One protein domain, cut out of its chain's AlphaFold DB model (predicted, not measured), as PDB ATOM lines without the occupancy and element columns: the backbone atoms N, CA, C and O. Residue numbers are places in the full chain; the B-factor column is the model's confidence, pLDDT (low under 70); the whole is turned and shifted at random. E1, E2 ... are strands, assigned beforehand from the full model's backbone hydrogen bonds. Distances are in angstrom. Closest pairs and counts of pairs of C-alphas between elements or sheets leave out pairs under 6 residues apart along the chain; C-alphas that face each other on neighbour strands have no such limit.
ATOM      1  N   LEU A  76     118.253 156.900 130.408       97.12
ATOM      2  CA  LEU A  76     118.445 155.831 129.420       97.12
ATOM      3  C   LEU A  76     117.329 154.786 129.545       97.12
ATOM      4  O   LEU A  76     116.806 154.569 130.636       97.12
ATOM      5  N   THR A  77     116.996 154.110 128.445       97.06
ATOM      6  CA  THR A  77     115.799 153.255 128.348       97.06
ATOM      7  C   THR A  77     115.818 152.064 129.314       97.06
ATOM      8  O   THR A  77     114.906 151.898 130.117       97.06
ATOM      9  N   ALA A  78     116.841 151.209 129.241       95.12
ATOM     10  CA  ALA A  78     117.017 150.065 130.138       95.12
ATOM     11  C   ALA A  78     118.511 149.714 130.286       95.12
ATOM     12  O   ALA A  78     118.938 148.622 129.888       95.12
ATOM     13  N   PRO A  79     119.335 150.627 130.839       93.62
ATOM     14  CA  PRO A  79     120.792 150.491 130.834       93.62
ATOM     15  C   PRO A  79     121.322 149.377 131.745       93.62
ATOM     16  O   PRO A  79     122.459 148.945 131.581       93.62
ATOM     17  N   PHE A  80     120.509 148.905 132.694       92.44
ATOM     18  CA  PHE A  80     120.887 147.884 133.675       92.44
ATOM     19  C   PHE A  80     120.177 146.538 133.462       92.44
ATOM     20  O   PHE A  80     120.269 145.655 134.312       92.44
ATOM     21  N   ASN A  81     119.471 146.357 132.339       91.88
ATOM     22  CA  ASN A  81     118.931 145.049 131.979       91.88
ATOM     23  C   ASN A  81     120.078 144.140 131.504       91.88
ATOM     24  O   ASN A  81     120.614 144.331 130.418       91.88
ATOM     25  N   LEU A  82     120.453 143.154 132.320       87.25
ATOM     26  CA  LEU A  82     121.614 142.292 132.066       87.25
ATOM     27  C   LEU A  82     121.390 141.250 130.960       87.25
ATOM     28  O   LEU A  82     122.360 140.697 130.450       87.25
ATOM     29  N   THR A  83     120.137 140.960 130.603       87.88
ATOM     30  CA  THR A  83     119.799 139.940 129.595       87.88
ATOM     31  C   THR A  83     119.425 140.554 128.251       87.88
ATOM     32  O   THR A  83     119.641 139.937 127.213       87.88
ATOM     33  N   SER A  84     118.887 141.773 128.261       88.56
ATOM     34  CA  SER A  84     118.527 142.531 127.062       88.56
ATOM     35  C   SER A  84     118.682 144.037 127.316       88.56
ATOM     36  O   SER A  84     117.676 144.743 127.457       88.56
ATOM     37  N   PRO A  85     119.920 144.553 127.417       92.62
ATOM     38  CA  PRO A  85     120.158 145.965 127.682       92.62
ATOM     39  C   PRO A  85     119.637 146.837 126.543       92.62
ATOM     40  O   PRO A  85     119.829 146.540 125.363       92.62
ATOM     41  N   ASN A  86     119.030 147.963 126.913       94.06
ATOM     42  CA  ASN A  86     118.721 149.039 125.983       94.06
ATOM     43  C   ASN A  86     119.426 150.313 126.453       94.06
ATOM     44  O   ASN A  86     119.001 150.964 127.410       94.06
ATOM     45  N   LEU A  87     120.531 150.635 125.782       95.12
ATOM     46  CA  LEU A  87     121.395 151.764 126.121       95.12
ATOM     47  C   LEU A  87     120.968 153.071 125.434       95.12
ATOM     48  O   LEU A  87     121.630 154.089 125.623       95.12
ATOM     49  N   LEU A  88     119.886 153.053 124.644       97.69
ATOM     50  CA  LEU A  88     119.400 154.254 123.975       97.69
ATOM     51  C   LEU A  88     118.872 155.268 125.002       97.69
ATOM     52  O   LEU A  88     118.116 154.886 125.906       97.69
ATOM     53  N   PRO A  89     119.228 156.555 124.871       98.00
ATOM     54  CA  PRO A  89     118.586 157.626 125.615       98.00
ATOM     55  C   PRO A  89     117.096 157.736 125.267       98.00
ATOM     56  O   PRO A  89     116.724 157.675 124.095       98.00
ATOM     57  N   ASN A  90     116.243 157.949 126.271       97.81
ATOM     58  CA  ASN A  90     114.845 158.312 126.039       97.81
ATOM     59  C   ASN A  90     114.739 159.751 125.505       97.81
ATOM     60  O   ASN A  90     115.639 160.576 125.696       97.81
ATOM     61  N   THR A  91     113.595 160.096 124.909       96.69
ATOM     62  CA  THR A  91     113.254 161.489 124.581       96.69
ATOM     63  C   THR A  91     113.412 162.387 125.810       96.69
ATOM     64  O   THR A  91     112.950 162.056 126.901       96.69
ATOM     65  N   GLY A  92     114.089 163.524 125.634       96.25
ATOM     66  CA  GLY A  92     114.391 164.455 126.724       96.25
ATOM     67  C   GLY A  92     115.576 164.047 127.604       96.25
ATOM     68  O   GLY A  92     115.899 164.768 128.543       96.25
ATOM     69  N   SER A  93     116.251 162.925 127.323       98.25
ATOM     70  CA  SER A  93     117.479 162.574 128.032       98.25
ATOM     71  C   SER A  93     118.564 163.643 127.836       98.25
ATOM     72  O   SER A  93     118.828 164.052 126.699       98.25
ATOM     73  N   PRO A  94     119.282 164.034 128.905       97.69
ATOM     74  CA  PRO A  94     120.433 164.928 128.796       97.69
ATOM     75  C   PRO A  94     121.609 164.322 128.014       97.69
ATOM     76  O   PRO A  94     122.562 165.041 127.709       97.69
ATOM     77  N   ALA A  95     121.568 163.022 127.697       97.75
ATOM     78  CA  ALA A  95     122.545 162.367 126.835       97.75
ATOM     79  C   ALA A  95     122.336 162.676 125.348       97.75
ATOM     80  O   ALA A  95     123.276 162.521 124.583       97.75
ATOM     81  N   LEU A  96     121.164 163.160 124.917       98.06
ATOM     82  CA  LEU A  96     120.902 163.476 123.502       98.06
ATOM     83  C   LEU A  96     121.595 164.762 123.013       98.06
ATOM     84  O   LEU A  96     121.631 165.028 121.809       98.06
ATOM     85  N   SER A  97     122.149 165.556 123.929       96.88
ATOM     86  CA  SER A  97     122.793 166.835 123.637       96.88
ATOM     87  C   SER A  97     124.022 167.083 124.520       96.88
ATOM     88  O   SER A  97     124.301 166.346 125.472       96.88
ATOM     89  N   GLY A  98     124.757 168.154 124.211       95.38
ATOM     90  CA  GLY A  98     125.861 168.654 125.033       95.38
ATOM     91  C   GLY A  98     127.228 168.042 124.729       95.38
ATOM     92  O   GLY A  98     128.172 168.321 125.463       95.38
ATOM     93  N   ALA A  99     127.360 167.229 123.675       95.56
ATOM     94  CA  ALA A  99     128.676 166.836 123.187       95.56
ATOM     95  C   ALA A  99     129.405 168.038 122.572       95.56
ATOM     96  O   ALA A  99     128.793 168.897 121.934       95.56
ATOM     97  N   ASN A 100     130.721 168.092 122.764       95.12
ATOM     98  CA  ASN A 100     131.565 169.155 122.243       95.12
ATOM     99  C   ASN A 100     132.869 168.554 121.707       95.12
ATOM    100  O   ASN A 100     133.581 167.848 122.419       95.12
ATOM    101  N   PHE A 101     133.157 168.852 120.440       92.94
ATOM    102  CA  PHE A 101     134.305 168.331 119.694       92.94
ATOM    103  C   PHE A 101     135.330 169.427 119.364       92.94
ATOM    104  O   PHE A 101     136.200 169.219 118.526       92.94
ATOM    105  N   THR A 102     135.258 170.598 120.009       92.31
ATOM    106  CA  THR A 102     136.153 171.731 119.720       92.31
ATOM    107  C   THR A 102     137.626 171.355 119.905       92.31
ATOM    108  O   THR A 102     138.454 171.715 119.070       92.31
ATOM    109  N   ASP A 103     137.944 170.547 120.922       89.62
ATOM    110  CA  ASP A 103     139.305 170.044 121.178       89.62
ATOM    111  C   ASP A 103     139.805 169.045 120.109       89.62
ATOM    112  O   ASP A 103     140.991 168.727 120.075       89.62
ATOM    113  N   LEU A 104     138.921 168.554 119.233       90.56
ATOM    114  CA  LEU A 104     139.220 167.613 118.144       90.56
ATOM    115  C   LEU A 104     139.092 168.260 116.755       90.56
ATOM    116  O   LEU A 104     139.073 167.561 115.742       90.56
ATOM    117  N   THR A 105     138.996 169.590 116.687       89.94
ATOM    118  CA  THR A 105     138.855 170.316 115.417       89.94
ATOM    119  C   THR A 105     139.999 169.976 114.457       89.94
ATOM    120  O   THR A 105     141.168 169.998 114.835       89.94
ATOM    121  N   GLY A 106     139.662 169.664 113.202       89.56
ATOM    122  CA  GLY A 106     140.629 169.272 112.167       89.56
ATOM    123  C   GLY A 106     141.033 167.794 112.197       89.56
ATOM    124  O   GLY A 106     141.765 167.349 111.315       89.56
ATOM    125  N   ASN A 107     140.546 167.016 113.169       90.88
ATOM    126  CA  ASN A 107     140.738 165.574 113.197       90.88
ATOM    127  C   ASN A 107     139.584 164.848 112.485       90.88
ATOM    128  O   ASN A 107     138.529 164.607 113.067       90.88
ATOM    129  N   ASN A 108     139.819 164.444 111.236       91.88
ATOM    130  CA  ASN A 108     138.817 163.772 110.398       91.88
ATOM    131  C   ASN A 108     138.631 162.278 110.716       91.88
ATOM    132  O   ASN A 108     137.817 161.618 110.074       91.88
ATOM    133  N   PHE A 109     139.381 161.724 111.672       94.31
ATOM    134  CA  PHE A 109     139.172 160.349 112.124       94.31
ATOM    135  C   PHE A 109     137.854 160.202 112.898       94.31
ATOM    136  O   PHE A 109     137.205 159.160 112.829       94.31
ATOM    137  N   PHE A 110     137.441 161.245 113.627       92.06
ATOM    138  CA  PHE A 110     136.226 161.226 114.436       92.06
ATOM    139  C   PHE A 110     135.060 161.902 113.716       92.06
ATOM    140  O   PHE A 110     135.211 162.940 113.078       92.06
ATOM    141  N   THR A 111     133.864 161.332 113.868       91.69
ATOM    142  CA  THR A 111     132.616 161.980 113.456       91.69
ATOM    143  C   THR A 111     132.011 162.710 114.647       91.69
ATOM    144  O   THR A 111     131.727 162.090 115.673       91.69
ATOM    145  N   SER A 112     131.791 164.015 114.506       93.69
ATOM    146  CA  SER A 112     131.113 164.814 115.526       93.69
ATOM    147  C   SER A 112     129.633 164.454 115.608       93.69
ATOM    148  O   SER A 112     128.939 164.366 114.595       93.69
ATOM    149  N   THR A 113     129.134 164.305 116.829       94.56
ATOM    150  CA  THR A 113     127.714 164.086 117.124       94.56
ATOM    151  C   THR A 113     127.233 165.101 118.157       94.56
ATOM    152  O   THR A 113     128.021 165.870 118.708       94.56
ATOM    153  N   THR A 114     125.927 165.143 118.419       95.75
ATOM    154  CA  THR A 114     125.359 166.026 119.452       95.75
ATOM    155  C   THR A 114     125.229 165.341 120.810       95.75
ATOM    156  O   THR A 114     125.178 166.021 121.833       95.75
ATOM    157  N   PHE A 115     125.166 164.010 120.829       96.94
ATOM    158  CA  PHE A 115     124.876 163.210 122.013       96.94
ATOM    159  C   PHE A 115     126.139 162.860 122.808       96.94
ATOM    160  O   PHE A 115     127.201 162.602 122.245       96.94
ATOM    161  N   ARG A 116     126.015 162.823 124.137       97.00
ATOM    162  CA  ARG A 116     127.077 162.433 125.070       97.00
ATOM    163  C   ARG A 116     127.022 160.933 125.336       97.00
ATOM    164  O   ARG A 116     126.019 160.419 125.826       97.00
ATOM    165  N   GLY A 117     128.131 160.247 125.074       93.31
ATOM    166  CA  GLY A 117     128.235 158.791 125.161       93.31
ATOM    167  C   GLY A 117     128.135 158.120 123.790       93.31
ATOM    168  O   GLY A 117     128.289 158.763 122.758       93.31
ATOM    169  N   ALA A 118     127.907 156.807 123.778       92.81
ATOM    170  CA  ALA A 118     127.994 155.997 122.560       92.81
ATOM    171  C   ALA A 118     126.684 155.898 121.753       92.81
ATOM    172  O   ALA A 118     126.703 155.363 120.646       92.81
ATOM    173  N   PHE A 119     125.554 156.361 122.297       96.06
ATOM    174  CA  PHE A 119     124.230 156.168 121.699       96.06
ATOM    175  C   PHE A 119     123.480 157.490 121.548       96.06
ATOM    176  O   PHE A 119     123.244 158.192 122.527       96.06
ATOM    177  N   GLY A 120     123.074 157.779 120.310       95.69
ATOM    178  CA  GLY A 120     121.993 158.708 119.992       95.69
ATOM    179  C   GLY A 120     120.678 157.938 119.868       95.69
ATOM    180  O   GLY A 120     120.321 157.166 120.748       95.69
ATOM    181  N   THR A 121     119.978 158.080 118.746       94.81
ATOM    182  CA  THR A 121     118.722 157.352 118.477       94.81
ATOM    183  C   THR A 121     118.920 155.983 117.820       94.81
ATOM    184  O   THR A 121     117.986 155.186 117.768       94.81
ATOM    185  N   THR A 122     120.127 155.686 117.332       94.94
ATOM    186  CA  THR A 122     120.438 154.439 116.619       94.94
ATOM    187  C   THR A 122     121.146 153.443 117.530       94.94
ATOM    188  O   THR A 122     122.189 153.750 118.110       94.94
ATOM    189  N   ASN A 123     120.628 152.213 117.601       93.88
ATOM    190  CA  ASN A 123     121.287 151.114 118.303       93.88
ATOM    191  C   ASN A 123     122.287 150.400 117.384       93.88
ATOM    192  O   ASN A 123     121.965 149.389 116.761       93.88
ATOM    193  N   TRP A 124     123.516 150.906 117.325       93.31
ATOM    194  CA  TRP A 124     124.567 150.321 116.487       93.31
ATOM    195  C   TRP A 124     125.030 148.929 116.952       93.31
ATOM    196  O   TRP A 124     125.652 148.215 116.175       93.31
ATOM    197  N   MET A 125     124.715 148.506 118.184       92.69
ATOM    198  CA  MET A 125     125.049 147.155 118.659       92.69
ATOM    199  C   MET A 125     124.145 146.076 118.058       92.69
ATOM    200  O   MET A 125     124.469 144.888 118.151       92.69
TER     201      MET A 125
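AT A GLANCE: This is residues 76 to 125 of the 136 residues of an uncharacterized protein of Chitinophagaceae bacterium (UniProt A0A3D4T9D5). The domain has little regular structure: a small two-stranded hairpin, E1 and E2, lies toward one end, and a long stretch with no named element, residues 90 to 125, runs out to a far turn about Gly 106 and folds back toward the hairpin. The printed part has 50 residues, with no named helix and two named strands, E1 then E2, in one antiparallel sheet. The class is all strand, though the named elements hold only 7 residues. The whole is loose, with a radius of gyration of the C-alphas of 12.8 A, and elongated, spanning 40 by 22 by 14 A.

IN THESE COORDINATES: E2, residues 86 to 89, is 8.6 A long and ends at C-alpha 89 (118.586, 157.626, 125.615). E1, residues 76 to 78, is 6.0 A long and begins at C-alpha 76 (118.445, 155.831, 129.420).

HOW THE PARTS SIT: E1 and E2 form a hairpin of antiparallel neighbours, their directions at 160 degrees. C-alphas 76 and 89 face each other at 4.2 A. N 78 and O 86, at 2.8 A, and N 86 and O 78, at 3.0 A, are within hydrogen-bond range.

THE WHOLE: The two C-alphas farthest apart, those of Thr 83 and Gly 106, are 40.0 A apart. The link from E1 to E2 is short, with 7 residues. The printed part has no cut, and no printed residue is under 70 in pLDDT.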